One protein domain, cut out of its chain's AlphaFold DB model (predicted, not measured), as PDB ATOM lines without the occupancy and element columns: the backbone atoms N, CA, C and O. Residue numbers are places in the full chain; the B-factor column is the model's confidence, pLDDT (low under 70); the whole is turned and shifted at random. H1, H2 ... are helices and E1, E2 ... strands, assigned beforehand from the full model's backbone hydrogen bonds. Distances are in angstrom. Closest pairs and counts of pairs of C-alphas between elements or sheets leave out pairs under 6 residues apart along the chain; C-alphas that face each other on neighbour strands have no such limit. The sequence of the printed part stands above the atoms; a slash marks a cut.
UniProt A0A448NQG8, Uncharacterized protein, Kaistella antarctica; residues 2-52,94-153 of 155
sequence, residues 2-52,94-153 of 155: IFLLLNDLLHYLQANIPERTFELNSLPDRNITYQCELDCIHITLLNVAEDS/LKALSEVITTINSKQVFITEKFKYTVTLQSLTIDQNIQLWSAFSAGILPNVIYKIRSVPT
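This is residues 2 to 52 and 94 to 153 of the 155 residues of an uncharacterized protein of Kaistella antarctica (UniProt A0A448NQG8). A twisted sheet of three strands, E2, E3 and E4, has two helices over it, H1 across the strands and H2 along them. The long strand E1 passes through the middle of the domain near E4, and H3 lies off the sheet, away from the other helices. You have 111 printed residues, with three named helices and four named strands in the order H1 E1 H2 E2 E3 H3 E4; the sheet's order is E2, E3, E4, antiparallel, and the class is mixed. The whole is compact, with a radius of gyration of the C-alphas of 14.8 A and spans of 44 by 35 by 22 A.

Start at H1, residues 2 to 16, which is on the sheet of E2, residues 109 to 111, E3, residues 115 to 122, and E4, residues 143 to 152. H1 lies over E3, at a height of 9.9 A over the sheet, and runs across the strands at 70 degrees to E3 on the local plane; their closest C-alphas, of Leu 5 and Tyr 117, are 7.8 A apart. Next comes E1, residues 40 to 50, which pairs with no named strand, is near E4 and is apart from E3; its residues 41 to 42 pair in parallel with residues 22 to 23. H2, residues 94 to 106, touches H1 with residues 100 to 104 alone, and the closest C-alphas, of Asn 16 and Thr 103, are 7.0 A apart. Their lines are only just about perpendicular, at 73 degrees. H2 is on the sheet, over E4 and only just over E3, on which 3 of its C-alphas fall; it runs along the strands at 23 degrees to E4 on the local plane. H1, H2 and the sheet make two layers, helices on one face of a sheet. In the hairpin of E2 and E3, find N 110 and O 117 at 2.9 A; between E3 and E4, find N 118 and O 149 at 2.8 A. H3, residues 126 to 135, is not on the sheet and is apart from H1 and H2. In H1, H2 and H3 every O i to N i+4 pair is within hydrogen-bond range.

Find C-alpha 2 at (-1.626, -16.703, -37.406); from there H1 runs 21.6 A to residue 16. E1 runs 30.2 A from C-alpha 40 at (10.203, -3.060, -50.253), and H2 covers 18.3 A. E2 spans 6.7 A, E3 21.6 A and H3 14.4 A; E4 runs 28.6 A to C-alpha 152 at (0.472, -26.839, -32.421).

The C-alphas farthest apart, of Thr 33 and Thr 153, are 44.6 A apart. Residues 53 to 93 are cut out, and C-alphas 52 and 94 are 35.9 A apart. The link from H1 to E1 is long, with 23 residues. The pLDDT is under 70 at residues 28 to 38, 52, 138 and 153.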
ATOM      1  N   ILE A   2      -1.995 -17.254 -36.081       83.31
ATOM      2  CA  ILE A   2      -1.626 -16.703 -37.406       83.31
ATOM      3  C   ILE A   2      -0.649 -15.521 -37.310       83.31
ATOM      4  O   ILE A   2       0.432 -15.584 -37.879       83.31
ATOM      5  N   PHE A   3      -0.978 -14.490 -36.522       85.12
ATOM      6  CA  PHE A   3      -0.102 -13.323 -36.345       85.12
ATOM      7  C   PHE A   3       1.300 -13.691 -35.825       85.12
ATOM      8  O   PHE A   3       2.288 -13.155 -36.304       85.12
ATOM      9  N   LEU A   4       1.399 -14.654 -34.899       85.94
ATOM     10  CA  LEU A   4       2.684 -15.096 -34.349       85.94
ATOM     11  C   LEU A   4       3.534 -15.830 -35.391       85.94
ATOM     12  O   LEU A   4       4.732 -15.596 -35.444       85.94
ATOM     13  N   LEU A   5       2.918 -16.671 -36.231       87.00
ATOM     14  CA  LEU A   5       3.608 -17.377 -37.319       87.00
ATOM     15  C   LEU A   5       4.204 -16.398 -38.334       87.00
ATOM     16  O   LEU A   5       5.354 -16.535 -38.736       87.00
ATOM     17  N   LEU A   6       3.409 -15.406 -38.744       89.62
ATOM     18  CA  LEU A   6       3.850 -14.405 -39.717       89.62
ATOM     19  C   LEU A   6       4.921 -13.496 -39.127       89.62
ATOM     20  O   LEU A   6       5.892 -13.189 -39.808       89.62
ATOM     21  N   ASN A   7       4.776 -13.115 -37.857       90.25
ATOM     22  CA  ASN A   7       5.771 -12.310 -37.173       90.25
ATOM     23  C   ASN A   7       7.092 -13.073 -36.989       90.25
ATOM     24  O   ASN A   7       8.143 -12.494 -37.227       90.25
ATOM     25  N   ASP A   8       7.062 -14.360 -36.629       90.44
ATOM     26  CA  ASP A   8       8.276 -15.187 -36.503       90.44
ATOM     27  C   ASP A   8       9.003 -15.334 -37.851       90.44
ATOM     28  O   ASP A   8      10.211 -15.117 -37.943       90.44
ATOM     29  N   LEU A   9       8.253 -15.591 -38.932       89.94
ATOM     30  CA  LEU A   9       8.810 -15.619 -40.285       89.94
ATOM     31  C   LEU A   9       9.398 -14.260 -40.695       89.94
ATOM     32  O   LEU A   9      10.476 -14.217 -41.282       89.94
ATOM     33  N   LEU A  10       8.713 -13.159 -40.380       91.56
ATOM     34  CA  LEU A  10       9.183 -11.806 -40.668       91.56
ATOM     35  C   LEU A  10      10.502 -11.507 -39.945       91.56
ATOM     36  O   LEU A  10      11.450 -11.052 -40.579       91.56
ATOM     37  N   HIS A  11      10.588 -11.826 -38.651       92.00
ATOM     38  CA  HIS A  11      11.814 -11.663 -37.867       92.00
ATOM     39  C   HIS A  11      12.951 -12.519 -38.429       92.00
ATOM     40  O   HIS A  11      14.082 -12.050 -38.534       92.00
ATOM     41  N   TYR A  12      12.660 -13.758 -38.839       92.38
ATOM     42  CA  TYR A  12      13.648 -14.618 -39.486       92.38
ATOM     43  C   TYR A  12      14.173 -14.009 -40.793       92.38
ATOM     44  O   TYR A  12      15.382 -13.998 -41.018       92.38
ATOM     45  N   LEU A  13      13.296 -13.473 -41.643       92.19
ATOM     46  CA  LEU A  13      13.702 -12.837 -42.898       92.19
ATOM     47  C   LEU A  13      14.528 -11.569 -42.658       92.19
ATOM     48  O   LEU A  13      15.592 -11.426 -43.254       92.19
ATOM     49  N   GLN A  14      14.103 -10.704 -41.738       92.44
ATOM     50  CA  GLN A  14      14.836  -9.486 -41.371       92.44
ATOM     51  C   GLN A  14      16.218  -9.788 -40.777       92.44
ATOM     52  O   GLN A  14      17.180  -9.083 -41.064       92.44
ATOM     53  N   ALA A  15      16.345 -10.854 -39.981       92.50
ATOM     54  CA  ALA A  15      17.620 -11.248 -39.387       92.50
ATOM     55  C   ALA A  15      18.627 -11.788 -40.416       92.50
ATOM     56  O   ALA A  15      19.831 -11.616 -40.240       92.50
ATOM     57  N   ASN A  16      18.150 -12.451 -41.474       92.31
ATOM     58  CA  ASN A  16      19.012 -13.035 -42.508       92.31
ATOM     59  C   ASN A  16      19.239 -12.102 -43.705       92.31
ATOM     60  O   ASN A  16      20.216 -12.273 -44.428       92.31
ATOM     61  N   ILE A  17      18.353 -11.124 -43.914       92.00
ATOM     62  CA  ILE A  17      18.412 -10.169 -45.024       92.00
ATOM     63  C   ILE A  17      18.215  -8.738 -44.473       92.00
ATOM     64  O   ILE A  17      17.198  -8.099 -44.748       92.00
ATOM     65  N   PRO A  18      19.167  -8.214 -43.678       86.81
ATOM     66  CA  PRO A  18      18.998  -6.940 -42.971       86.81
ATOM     67  C   PRO A  18      18.979  -5.715 -43.897       86.81
ATOM     68  O   PRO A  18      18.488  -4.659 -43.510       86.81
ATOM     69  N   GLU A  19      19.509  -5.840 -45.116       86.31
ATOM     70  CA  GLU A  19      19.555  -4.754 -46.105       86.31
ATOM     71  C   GLU A  19      18.201  -4.494 -46.780       86.31
ATOM     72  O   GLU A  19      18.024  -3.472 -47.444       86.31
ATOM     73  N   ARG A  20      17.240  -5.417 -46.644       87.12
ATOM     74  CA  ARG A  20      15.934  -5.333 -47.302       87.12
ATOM     75  C   ARG A  20      14.849  -4.988 -46.291       87.12
ATOM     76  O   ARG A  20      14.838  -5.470 -45.160       87.12
ATOM     77  N   THR A  21      13.894  -4.172 -46.724       87.94
ATOM     78  CA  THR A  21      12.717  -3.838 -45.924       87.94
ATOM     79  C   THR A  21      11.602  -4.845 -46.202       87.94
ATOM     80  O   THR A  21      11.336  -5.212 -47.349       87.94
ATOM     81  N   PHE A  22      10.956  -5.313 -45.136       89.75
ATOM     82  CA  PHE A  22       9.851  -6.263 -45.210       89.75
ATOM     83  C   PHE A  22       8.601  -5.653 -44.594       89.75
ATOM     84  O   PHE A  22       8.650  -5.144 -43.473       89.75
ATOM     85  N   GLU A  23       7.478  -5.771 -45.294       88.19
ATOM     86  CA  GLU A  23       6.187  -5.267 -44.845       88.19
ATOM     87  C   GLU A  23       5.116  -6.356 -44.875       88.19
ATOM     88  O   GLU A  23       4.916  -7.039 -45.882       88.19
ATOM     89  N   LEU A  24       4.381  -6.486 -43.770       85.75
ATOM     90  CA  LEU A  24       3.206  -7.346 -43.678       85.75
ATOM     91  C   LEU A  24       1.950  -6.532 -44.010       85.75
ATOM     92  O   LEU A  24       1.269  -6.054 -43.108       85.75
ATOM     93  N   ASN A  25       1.656  -6.374 -45.298       81.50
ATOM     94  CA  ASN A  25       0.564  -5.531 -45.782       81.50
ATOM     95  C   ASN A  25      -0.225  -6.215 -46.908       81.50
ATOM     96  O   ASN A  25       0.222  -7.195 -47.512       81.50
ATOM     97  N   SER A  26      -1.418  -5.687 -47.201       75.69
ATOM     98  CA  SER A  26      -2.077  -5.959 -48.484       75.69
ATOM     99  C   SER A  26      -1.212  -5.410 -49.616       75.69
ATOM    100  O   SER A  26      -0.558  -4.382 -49.436       75.69
ATOM    101  N   LEU A  27      -1.231  -6.064 -50.779       73.62
ATOM    102  CA  LEU A  27      -0.561  -5.522 -51.959       73.62
ATOM    103  C   LEU A  27      -1.122  -4.125 -52.280       73.62
ATOM    104  O   LEU A  27      -2.339  -3.930 -52.163       73.62
ATOM    105  N   PRO A  28      -0.261  -3.160 -52.647       63.88
ATOM    106  CA  PRO A  28      -0.703  -1.815 -52.983       63.88
ATOM    107  C   PRO A  28      -1.588  -1.845 -54.239       63.88
ATOM    108  O   PRO A  28      -1.245  -2.480 -55.238       63.88
ATOM    109  N   ASP A  29      -2.735  -1.164 -54.183       63.28
ATOM    110  CA  ASP A  29      -3.618  -0.976 -55.341       63.28
ATOM    111  C   ASP A  29      -2.932  -0.094 -56.402       63.28
ATOM    112  O   ASP A  29      -2.158   0.806 -56.072       63.28
ATOM    113  N   ARG A  30      -3.262  -0.294 -57.685       58.78
ATOM    114  CA  ARG A  30      -2.784   0.539 -58.805       58.78
ATOM    115  C   ARG A  30      -3.069   2.028 -58.621       58.78
ATOM    116  O   ARG A  30      -2.342   2.845 -59.180       58.78
ATOM    117  N   ASN A  31      -4.136   2.377 -57.899       50.53
ATOM    118  CA  ASN A  31      -4.576   3.765 -57.730       50.53
ATOM    119  C   ASN A  31      -3.870   4.500 -56.593       50.53
ATOM    120  O   ASN A  31      -3.996   5.719 -56.469       50.53
ATOM    121  N   ILE A  32      -3.118   3.780 -55.763       48.56
ATOM    122  CA  ILE A  32      -2.297   4.379 -54.726       48.56
ATOM    123  C   ILE A  32      -1.133   5.038 -55.473       48.56
ATOM    124  O   ILE A  32      -0.156   4.406 -55.847       48.56
ATOM    125  N   THR A  33      -1.269   6.344 -55.718       41.06
ATOM    126  CA  THR A  33      -0.290   7.250 -56.360       41.06
ATOM    127  C   THR A  33       1.050   7.317 -55.611       41.06
ATOM    128  O   THR A  33       1.957   8.054 -55.976       41.06
ATOM    129  N   TYR A  34       1.200   6.504 -54.575       44.66
ATOM    130  CA  TYR A  34       2.468   6.129 -54.011       44.66
ATOM    131  C   TYR A  34       2.972   4.960 -54.861       44.66
ATOM    132  O   TYR A  34       2.749   3.789 -54.561       44.66
ATOM    133  N   GLN A  35       3.728   5.282 -55.916       45.66
ATOM    134  CA  GLN A  35       4.947   4.504 -56.130       45.66
ATOM    135  C   GLN A  35       5.521   4.277 -54.731       45.66
ATOM    136  O   GLN A  35       5.719   5.271 -54.034       45.66
ATOM    137  N   CYS A  36       5.672   3.031 -54.279       50.56
ATOM    138  CA  CYS A  36       6.402   2.757 -53.047       50.56
ATOM    139  C   CYS A  36       7.693   3.584 -53.125       50.56
ATOM    140  O   CYS A  36       8.573   3.286 -53.933       50.56
ATOM    141  N   GLU A  37       7.769   4.704 -52.391       53.41
ATOM    142  CA  GLU A  37       8.923   5.609 -52.473       53.41
ATOM    143  C   GLU A  37      10.195   4.855 -52.065       53.41
ATOM    144  O   GLU A  37      11.299   5.196 -52.509       53.41
ATOM    145  N   LEU A  38       9.981   3.790 -51.286       64.06
ATOM    146  CA  LEU A  38      10.926   2.844 -50.740       64.06
ATOM    147  C   LEU A  38      10.783   1.478 -51.418       64.06
ATOM    148  O   LEU A  38       9.706   0.890 -51.473       64.06
ATOM    149  N   ASP A  39      11.914   0.962 -51.880       84.19
ATOM    150  CA  ASP A  39      12.066  -0.413 -52.332       84.19
ATOM    151  C   ASP A  39      11.744  -1.378 -51.175       84.19
ATOM    152  O   ASP A  39      12.415  -1.345 -50.136       84.19
ATOM    153  N   CYS A  40      10.710  -2.209 -51.332       87.75
ATOM    154  CA  CYS A  40      10.203  -3.060 -50.253       87.75
ATOM    155  C   CYS A  40       9.690  -4.429 -50.719       87.75
ATOM    156  O   CYS A  40       9.306  -4.654 -51.874       87.75
ATOM    157  N   ILE A  41       9.709  -5.377 -49.781       90.75
ATOM    158  CA  ILE A  41       9.213  -6.740 -49.957       90.75
ATOM    159  C   ILE A  41       7.901  -6.877 -49.186       90.75
ATOM    160  O   ILE A  41       7.875  -6.823 -47.956       90.75
ATOM    161  N   HIS A  42       6.809  -7.092 -49.909       90.12
ATOM    162  CA  HIS A  42       5.479  -7.268 -49.340       90.12
ATOM    163  C   HIS A  42       5.196  -8.743 -49.078       90.12
ATOM    164  O   HIS A  42       5.349  -9.581 -49.968       90.12
ATOM    165  N   ILE A  43       4.726  -9.053 -47.873       91.44
ATOM    166  CA  ILE A  43       4.222 -10.370 -47.489       91.44
ATOM    167  C   ILE A  43       2.717 -10.239 -47.263       91.44
ATOM    168  O   ILE A  43       2.278  -9.610 -46.302       91.44
ATOM    169  N   THR A  44       1.924 -10.863 -48.130       90.00
ATOM    170  CA  THR A  44       0.460 -10.811 -48.062       90.00
ATOM    171  C   THR A  44      -0.113 -12.205 -47.830       90.00
ATOM    172  O   THR A  44       0.260 -13.181 -48.483       90.00
ATOM    173  N   LEU A  45      -1.050 -12.303 -46.890       91.44
ATOM    174  CA  LEU A  45      -1.789 -13.529 -46.606       91.44
ATOM    175  C   LEU A  45      -2.942 -13.681 -47.603       91.44
ATOM    176  O   LEU A  45      -3.880 -12.892 -47.583       91.44
ATOM    177  N   LEU A  46      -2.875 -14.704 -48.457       88.50
ATOM    178  CA  LEU A  46      -3.898 -14.995 -49.467       88.50
ATOM    179  C   LEU A  46      -5.085 -15.755 -48.883       88.50
ATOM    180  O   LEU A  46      -6.236 -15.471 -49.195       88.50
ATOM    181  N   ASN A  47      -4.795 -16.787 -48.093       89.69
ATOM    182  CA  ASN A  47      -5.810 -17.697 -47.587       89.69
ATOM    183  C   ASN A  47      -5.348 -18.385 -46.302       89.69
ATOM    184  O   ASN A  47      -4.161 -18.674 -46.134       89.69
ATOM    185  N   VAL A  48      -6.311 -18.718 -45.444       89.56
ATOM    186  CA  VAL A  48      -6.128 -19.559 -44.261       89.56
ATOM    187  C   VAL A  48      -7.124 -20.706 -44.340       89.56
ATOM    188  O   VAL A  48      -8.329 -20.485 -44.417       89.56
ATOM    189  N   ALA A  49      -6.623 -21.932 -44.293       86.94
ATOM    190  CA  ALA A  49      -7.435 -23.139 -44.270       86.94
ATOM    191  C   ALA A  49      -7.060 -24.006 -43.066       86.94
ATOM    192  O   ALA A  49      -5.891 -24.097 -42.696       86.94
ATOM    193  N   GLU A  50      -8.041 -24.677 -42.473       82.06
ATOM    194  CA  GLU A  50      -7.780 -25.729 -41.490       82.06
ATOM    195  C   GLU A  50      -7.255 -26.984 -42.201       82.06
ATOM    196  O   GLU A  50      -7.739 -27.353 -43.273       82.06
ATOM    197  N   ASP A  51      -6.267 -27.657 -41.611       73.81
ATOM    198  CA  ASP A  51      -5.843 -28.976 -42.072       73.81
ATOM    199  C   ASP A  51      -6.705 -30.076 -41.434       73.81
ATOM    200  O   ASP A  51      -6.405 -30.610 -40.360       73.81
ATOM    201  N   SER A  52      -7.796 -30.426 -42.118       63.91
ATOM    202  CA  SER A  52      -8.768 -31.422 -41.657       63.91
ATOM    203  C   SER A  52      -8.220 -32.853 -41.600       63.91
ATOM    204  O   SER A  52      -8.854 -33.710 -40.987       63.91
ATOM    205  N   LEU A  94      14.200  -8.846 -58.632       92.94
ATOM    206  CA  LEU A  94      14.545 -10.247 -58.885       92.94
ATOM    207  C   LEU A  94      15.658 -10.756 -57.963       92.94
ATOM    208  O   LEU A  94      15.579 -11.890 -57.491       92.94
ATOM    209  N   LYS A  95      16.675  -9.929 -57.684       93.56
ATOM    210  CA  LYS A  95      17.731 -10.271 -56.720       93.56
ATOM    211  C   LYS A  95      17.154 -10.451 -55.319       93.56
ATOM    212  O   LYS A  95      17.375 -11.496 -54.715       93.56
ATOM    213  N   ALA A  96      16.338  -9.500 -54.862       93.00
ATOM    214  CA  ALA A  96      15.658  -9.573 -53.573       93.00
ATOM    215  C   ALA A  96      14.770 -10.827 -53.470       93.00
ATOM    216  O   ALA A  96      14.829 -11.564 -52.486       93.00
ATOM    217  N   LEU A  97      14.004 -11.136 -54.520       93.94
ATOM    218  CA  LEU A  97      13.190 -12.349 -54.574       93.94
ATOM    219  C   LEU A  97      14.055 -13.619 -54.471       93.94
ATOM    220  O   LEU A  97      13.714 -14.542 -53.734       93.94
ATOM    221  N   SER A  98      15.194 -13.656 -55.168       94.69
ATOM    222  CA  SER A  98      16.146 -14.773 -55.117       94.69
ATOM    223  C   SER A  98      16.785 -14.941 -53.730       94.69
ATOM    224  O   SER A  98      16.931 -16.070 -53.253       94.69
ATOM    225  N   GLU A  99      17.135 -13.840 -53.060       94.31
ATOM    226  CA  GLU A  99      17.648 -13.828 -51.681       94.31
ATOM    227  C   GLU A  99      16.614 -14.413 -50.707       94.31
ATOM    228  O   GLU A  99      16.943 -15.295 -49.907       94.31
ATOM    229  N   VAL A 100      15.346 -14.000 -50.827       94.06
ATOM    230  CA  VAL A 100      14.238 -14.530 -50.017       94.06
ATOM    231  C   VAL A 100      14.059 -16.028 -50.246       94.06
ATOM    232  O   VAL A 100      13.967 -16.790 -49.282       94.06
ATOM    233  N   ILE A 101      14.046 -16.474 -51.506       94.12
ATOM    234  CA  ILE A 101      13.913 -17.899 -51.839       94.12
ATOM    235  C   ILE A 101      15.049 -18.713 -51.222       94.12
ATOM    236  O   ILE A 101      14.807 -19.750 -50.605       94.12
ATOM    237  N   THR A 102      16.283 -18.233 -51.349       94.38
ATOM    238  CA  THR A 102      17.468 -18.913 -50.811       94.38
ATOM    239  C   THR A 102      17.414 -18.990 -49.283       94.38
ATOM    240  O   THR A 102      17.665 -20.044 -48.703       94.38
ATOM    241  N   THR A 103      17.003 -17.903 -48.635       93.69
ATOM    242  CA  THR A 103      16.913 -17.786 -47.173       93.69
ATOM    243  C   THR A 103      15.818 -18.664 -46.570       93.69
ATOM    244  O   THR A 103      16.001 -19.246 -45.502       93.69
ATOM    245  N   ILE A 104      14.671 -18.795 -47.237       92.75
ATOM    246  CA  ILE A 104      13.609 -19.703 -46.777       92.75
ATOM    247  C   ILE A 104      14.002 -21.158 -47.050       92.75
ATOM    248  O   ILE A 104      13.760 -22.035 -46.223       92.75
ATOM    249  N   ASN A 105      14.659 -21.438 -48.178       92.06
ATOM    250  CA  ASN A 105      15.107 -22.793 -48.490       92.06
ATOM    251  C   ASN A 105      16.227 -23.293 -47.572       92.06
ATOM    252  O   ASN A 105      16.321 -24.502 -47.363       92.06
ATOM    253  N   SER A 106      17.036 -22.407 -46.983       92.06
ATOM    254  CA  SER A 106      18.047 -22.806 -45.995       92.06
ATOM    255  C   SER A 106      17.429 -23.303 -44.681       92.06
ATOM    256  O   SER A 106      18.008 -24.166 -44.019       92.06
ATOM    257  N   LYS A 107      16.233 -22.816 -44.318       91.56
ATOM    258  CA  LYS A 107      15.485 -23.252 -43.133       91.56
ATOM    259  C   LYS A 107      13.985 -23.296 -43.412       91.56
ATOM    260  O   LYS A 107      13.273 -22.304 -43.302       91.56
ATOM    261  N   GLN A 108      13.492 -24.501 -43.671       89.81
ATOM    262  CA  GLN A 108      12.072 -24.736 -43.946       89.81
ATOM    263  C   GLN A 108      11.268 -25.144 -42.707       89.81
ATOM    264  O   GLN A 108      10.042 -25.187 -42.774       89.81
ATOM    265  N   VAL A 109      11.926 -25.469 -41.588       90.75
ATOM    266  CA  VAL A 109      11.280 -25.943 -40.355       90.75
ATOM    267  C   VAL A 109      11.574 -24.984 -39.211       90.75
ATOM    268  O   VAL A 109      12.730 -24.705 -38.890       90.75
ATOM    269  N   PHE A 110      10.510 -24.528 -38.566       89.56
ATOM    270  CA  PHE A 110      10.546 -23.598 -37.452       89.56
ATOM    271  C   PHE A 110       9.886 -24.249 -36.245       89.56
ATOM    272  O   PHE A 110       8.823 -24.867 -36.350       89.56
ATOM    273  N   ILE A 111      10.561 -24.161 -35.105       86.56
ATOM    274  CA  ILE A 111      10.128 -24.766 -33.852       86.56
ATOM    275  C   ILE A 111      10.106 -23.651 -32.818       86.56
ATOM    276  O   ILE A 111      11.141 -23.061 -32.517       86.56
ATOM    277  N   THR A 112       8.920 -23.381 -32.292       82.81
ATOM    278  CA  THR A 112       8.668 -22.451 -31.194       82.81
ATOM    279  C   THR A 112       8.103 -23.252 -30.023       82.81
ATOM    280  O   THR A 112       7.559 -24.336 -30.217       82.81
ATOM    281  N   GLU A 113       8.164 -22.714 -28.805       80.38
ATOM    282  CA  GLU A 113       7.600 -23.366 -27.608       80.38
ATOM    283  C   GLU A 113       6.121 -23.763 -27.767       80.38
ATOM    284  O   GLU A 113       5.666 -24.740 -27.182       80.38
ATOM    285  N   LYS A 114       5.358 -23.000 -28.563       76.69
ATOM    286  CA  LYS A 114       3.900 -23.150 -28.704       76.69
ATOM    287  C   LYS A 114       3.460 -23.896 -29.965       76.69
ATOM    288  O   LYS A 114       2.314 -24.335 -30.042       76.69
ATOM    289  N   PHE A 115       4.304 -23.955 -30.990       81.38
ATOM    290  CA  PHE A 115       3.944 -24.546 -32.274       81.38
ATOM    291  C   PHE A 115       5.185 -24.867 -33.102       81.38
ATOM    292  O   PHE A 115       6.229 -24.227 -32.993       81.38
ATOM    293  N   LYS A 116       5.033 -25.834 -34.001       88.88
ATOM    294  CA  LYS A 116       5.989 -26.139 -35.059       88.88
ATOM    295  C   LYS A 116       5.349 -25.779 -36.387       88.88
ATOM    296  O   LYS A 116       4.197 -26.134 -36.631       88.88
ATOM    297  N   TYR A 117       6.085 -25.113 -37.264       91.38
ATOM    298  CA  TYR A 117       5.594 -24.840 -38.605       91.38
ATOM    299  C   TYR A 117       6.642 -25.109 -39.672       91.38
ATOM    300  O   TYR A 117       7.847 -25.082 -39.422       91.38
ATOM    301  N   THR A 118       6.162 -25.418 -40.870       92.69
ATOM    302  CA  THR A 118       6.994 -25.606 -42.051       92.69
ATOM    303  C   THR A 118       6.600 -24.623 -43.134       92.69
ATOM    304  O   THR A 118       5.423 -24.291 -43.272       92.69
ATOM    305  N   VAL A 119       7.585 -24.148 -43.890       94.00
ATOM    306  CA  VAL A 119       7.402 -23.204 -44.993       94.00
ATOM    307  C   VAL A 119       7.879 -23.874 -46.273       94.00
ATOM    308  O   VAL A 119       9.027 -24.300 -46.364       94.00
ATOM    309  N   THR A 120       6.992 -23.997 -47.256       93.62
ATOM    310  CA  THR A 120       7.285 -24.675 -48.528       93.62
ATOM    311  C   THR A 120       6.872 -23.812 -49.704       93.62
ATOM    312  O   THR A 120       5.775 -23.252 -49.691       93.62
ATOM    313  N   LEU A 121       7.724 -23.730 -50.726       93.12
ATOM    314  CA  LEU A 121       7.391 -23.052 -51.975       93.12
ATOM    315  C   LEU A 121       6.234 -23.783 -52.668       93.12
ATOM    316  O   LEU A 121       6.242 -25.009 -52.784       93.12
ATOM    317  N   GLN A 122       5.242 -23.027 -53.124       90.06
ATOM    318  CA  GLN A 122       4.100 -23.537 -53.863       90.06
ATOM    319  C   GLN A 122       4.101 -22.945 -55.271       90.06
ATOM    320  O   GLN A 122       4.059 -21.732 -55.451       90.06
ATOM    321  N   SER A 123       4.104 -23.811 -56.279       86.62
ATOM    322  CA  SER A 123       3.938 -23.387 -57.667       86.62
ATOM    323  C   SER A 123       2.458 -23.182 -57.982       86.62
ATOM    324  O   SER A 123       1.621 -24.016 -57.629       86.62
ATOM    325  N   LEU A 124       2.148 -22.088 -58.672       86.12
ATOM    326  CA  LEU A 124       0.849 -21.859 -59.298       86.12
ATOM    327  C   LEU A 124       0.947 -22.077 -60.803       86.12
ATOM    328  O   LEU A 124       2.022 -21.938 -61.392       86.12
ATOM    329  N   THR A 125      -0.185 -22.377 -61.434       89.62
ATOM    330  CA  THR A 125      -0.273 -22.296 -62.894       89.62
ATOM    331  C   THR A 125      -0.222 -20.835 -63.347       89.62
ATOM    332  O   THR A 125      -0.512 -19.917 -62.574       89.62
ATOM    333  N   ILE A 126       0.130 -20.609 -64.616       86.38
ATOM    334  CA  ILE A 126       0.148 -19.262 -65.208       86.38
ATOM    335  C   ILE A 126      -1.234 -18.606 -65.070       86.38
ATOM    336  O   ILE A 126      -1.323 -17.467 -64.617       86.38
ATOM    337  N   ASP A 127      -2.307 -19.348 -65.351       89.75
ATOM    338  CA  ASP A 127      -3.681 -18.841 -65.255       89.75
ATOM    339  C   ASP A 127      -4.067 -18.457 -63.824       89.75
ATOM    340  O   ASP A 127      -4.634 -17.389 -63.605       89.75
ATOM    341  N   GLN A 128      -3.718 -19.285 -62.832       88.44
ATOM    342  CA  GLN A 128      -3.965 -18.981 -61.417       88.44
ATOM    343  C   GLN A 128      -3.226 -17.715 -60.983       88.44
ATOM    344  O   GLN A 128      -3.778 -16.890 -60.258       88.44
ATOM    345  N   ASN A 129      -1.986 -17.546 -61.444       85.75
ATOM    346  CA  ASN A 129      -1.193 -16.361 -61.149       85.75
ATOM    347  C   ASN A 129      -1.836 -15.106 -61.768       85.75
ATOM    348  O   ASN A 129      -2.048 -14.113 -61.079       85.75
ATOM    349  N   ILE A 130      -2.241 -15.169 -63.042       84.94
ATOM    350  CA  ILE A 130      -2.925 -14.057 -63.727       84.94
ATOM    351  C   ILE A 130      -4.250 -13.705 -63.036       84.94
ATOM    352  O   ILE A 130      -4.556 -12.523 -62.859       84.94
ATOM    353  N   GLN A 131      -5.031 -14.703 -62.617       87.38
ATOM    354  CA  GLN A 131      -6.282 -14.488 -61.885       87.38
ATOM    355  C   GLN A 131      -6.047 -13.795 -60.539       87.38
ATOM    356  O   GLN A 131      -6.778 -12.863 -60.207       87.38
ATOM    357  N   LEU A 132      -5.009 -14.192 -59.793       84.94
ATOM    358  CA  LEU A 132      -4.632 -13.527 -58.543       84.94
ATOM    359  C   LEU A 132      -4.289 -12.053 -58.773       84.94
ATOM    360  O   LEU A 132      -4.841 -11.187 -58.100       84.94
ATOM    361  N   TRP A 133      -3.440 -11.746 -59.758       81.50
ATOM    362  CA  TRP A 133      -3.086 -10.355 -60.073       81.50
ATOM    363  C   TRP A 133      -4.276  -9.528 -60.550       81.50
ATOM    364  O   TRP A 133      -4.402  -8.363 -60.174       81.50
ATOM    365  N   SER A 134      -5.183 -10.139 -61.311       83.06
ATOM    366  CA  SER A 134      -6.429  -9.490 -61.728       83.06
ATOM    367  C   SER A 134      -7.308  -9.133 -60.524       83.06
ATOM    368  O   SER A 134      -7.915  -8.066 -60.513       83.06
ATOM    369  N   ALA A 135      -7.339  -9.981 -59.489       80.50
ATOM    370  CA  ALA A 135      -8.093  -9.722 -58.263       80.50
ATOM    371  C   ALA A 135      -7.493  -8.582 -57.422       80.50
ATOM    372  O   ALA A 135      -8.239  -7.809 -56.827       80.50
ATOM    373  N   PHE A 136      -6.165  -8.436 -57.401       77.50
ATOM    374  CA  PHE A 136      -5.502  -7.358 -56.657       77.50
ATOM    375  C   PHE A 136      -5.635  -5.981 -57.300       77.50
ATOM    376  O   PHE A 136      -5.234  -4.998 -56.686       77.50
ATOM    377  N   SER A 137      -6.140  -5.893 -58.537       70.88
ATOM    378  CA  SER A 137      -6.084  -4.669 -59.353       70.88
ATOM    379  C   SER A 137      -4.674  -4.056 -59.430       70.88
ATOM    380  O   SER A 137      -4.520  -2.901 -59.808       70.88
ATOM    381  N   ALA A 138      -3.634  -4.827 -59.106       67.88
ATOM    382  CA  ALA A 138      -2.258  -4.373 -58.986       67.88
ATOM    383  C   ALA A 138      -1.487  -4.603 -60.293       67.88
ATOM    384  O   ALA A 138      -1.857  -5.419 -61.142       67.88
ATOM    385  N   GLY A 139      -0.387  -3.869 -60.477       73.56
ATOM    386  CA  GLY A 139       0.600  -4.223 -61.497       73.56
ATOM    387  C   GLY A 139       1.232  -5.579 -61.174       73.56
ATOM    388  O   GLY A 139       1.404  -5.912 -60.006       73.56
ATOM    389  N   ILE A 140       1.582  -6.361 -62.199       78.12
ATOM    390  CA  ILE A 140       2.279  -7.636 -61.997       78.12
ATOM    391  C   ILE A 140       3.655  -7.343 -61.394       78.12
ATOM    392  O   ILE A 140       4.489  -6.702 -62.035       78.12
ATOM    393  N   LEU A 141       3.889  -7.831 -60.176       85.19
ATOM    394  CA  LEU A 141       5.185  -7.771 -59.504       85.19
ATOM    395  C   LEU A 141       5.870  -9.145 -59.529       85.19
ATOM    396  O   LEU A 141       5.184 -10.177 -59.519       85.19
ATOM    397  N   PRO A 142       7.214  -9.196 -59.494       88.44
ATOM    398  CA  PRO A 142       7.936 -10.420 -59.170       88.44
ATOM    399  C   PRO A 142       7.452 -10.981 -57.838       88.44
ATOM    400  O   PRO A 142       7.487 -10.285 -56.821       88.44
ATOM    401  N   ASN A 143       6.988 -12.227 -57.854       90.12
ATOM    402  CA  ASN A 143       6.386 -12.852 -56.687       90.12
ATOM    403  C   ASN A 143       6.657 -14.351 -56.615       90.12
ATOM    404  O   ASN A 143       6.934 -15.008 -57.620       90.12
ATOM    405  N   VAL A 144       6.527 -14.876 -55.401       93.06
ATOM    406  CA  VAL A 144       6.509 -16.306 -55.103       93.06
ATOM    407  C   VAL A 144       5.417 -16.616 -54.095       93.06
ATOM    408  O   VAL A 144       5.118 -15.805 -53.215       93.06
ATOM    409  N   ILE A 145       4.840 -17.812 -54.204       93.19
ATOM    410  CA  ILE A 145       3.833 -18.295 -53.264       93.19
ATOM    411  C   ILE A 145       4.474 -19.277 -52.298       93.19
ATOM    412  O   ILE A 145       5.136 -20.231 -52.702       93.19
ATOM    413  N   TYR A 146       4.232 -19.061 -51.013       94.12
ATOM    414  CA  TYR A 146       4.627 -19.971 -49.953       94.12
ATOM    415  C   TYR A 146       3.406 -20.528 -49.250       94.12
ATOM    416  O   TYR A 146       2.432 -19.827 -48.989       94.12
ATOM    417  N   LYS A 147       3.494 -21.798 -48.881       93.56
ATOM    418  CA  LYS A 147       2.539 -22.450 -48.001       93.56
ATOM    419  C   LYS A 147       3.188 -22.680 -46.647       93.56
ATOM    420  O   LYS A 147       4.210 -23.361 -46.563       93.56
ATOM    421  N   ILE A 148       2.580 -22.135 -45.601       92.38
ATOM    422  CA  ILE A 148       2.929 -22.428 -44.214       92.38
ATOM    423  C   ILE A 148       1.990 -23.504 -43.696       92.38
ATOM    424  O   ILE A 148       0.772 -23.360 -43.783       92.38
ATOM    425  N   ARG A 149       2.552 -24.562 -43.116       90.31
ATOM    426  CA  ARG A 149       1.791 -25.595 -42.407       90.31
ATOM    427  C   ARG A 149       2.181 -25.545 -40.945       90.31
ATOM    428  O   ARG A 149       3.348 -25.735 -40.622       90.31
ATOM    429  N   SER A 150       1.222 -25.269 -40.075       87.75
ATOM    430  CA  SER A 150       1.442 -25.210 -38.631       87.75
ATOM    431  C   SER A 150       0.794 -26.396 -37.937       87.75
ATOM    432  O   SER A 150      -0.322 -26.797 -38.272       87.75
ATOM    433  N   VAL A 151       1.516 -26.927 -36.960       82.00
ATOM    434  CA  VAL A 151       1.060 -27.957 -36.039       82.00
ATOM    435  C   VAL A 151       1.305 -27.418 -34.630       82.00
ATOM    436  O   VAL A 151       2.453 -27.099 -34.298       82.00
ATOM    437  N   PRO A 152       0.269 -27.253 -33.795       74.75
ATOM    438  CA  PRO A 152       0.472 -26.839 -32.421       74.75
ATOM    439  C   PRO A 152       1.190 -27.971 -31.680       74.75
ATOM    440  O   PRO A 152       0.873 -29.153 -31.829       74.75
ATOM    441  N   THR A 153       2.199 -27.608 -30.901       65.50
ATOM    442  CA  THR A 153       2.890 -28.552 -30.029       65.50
ATOM    443  C   THR A 153       2.038 -28.674 -28.774       65.50
ATOM    444  O   THR A 153       1.879 -27.705 -28.038       65.50
TER     445      THR A 153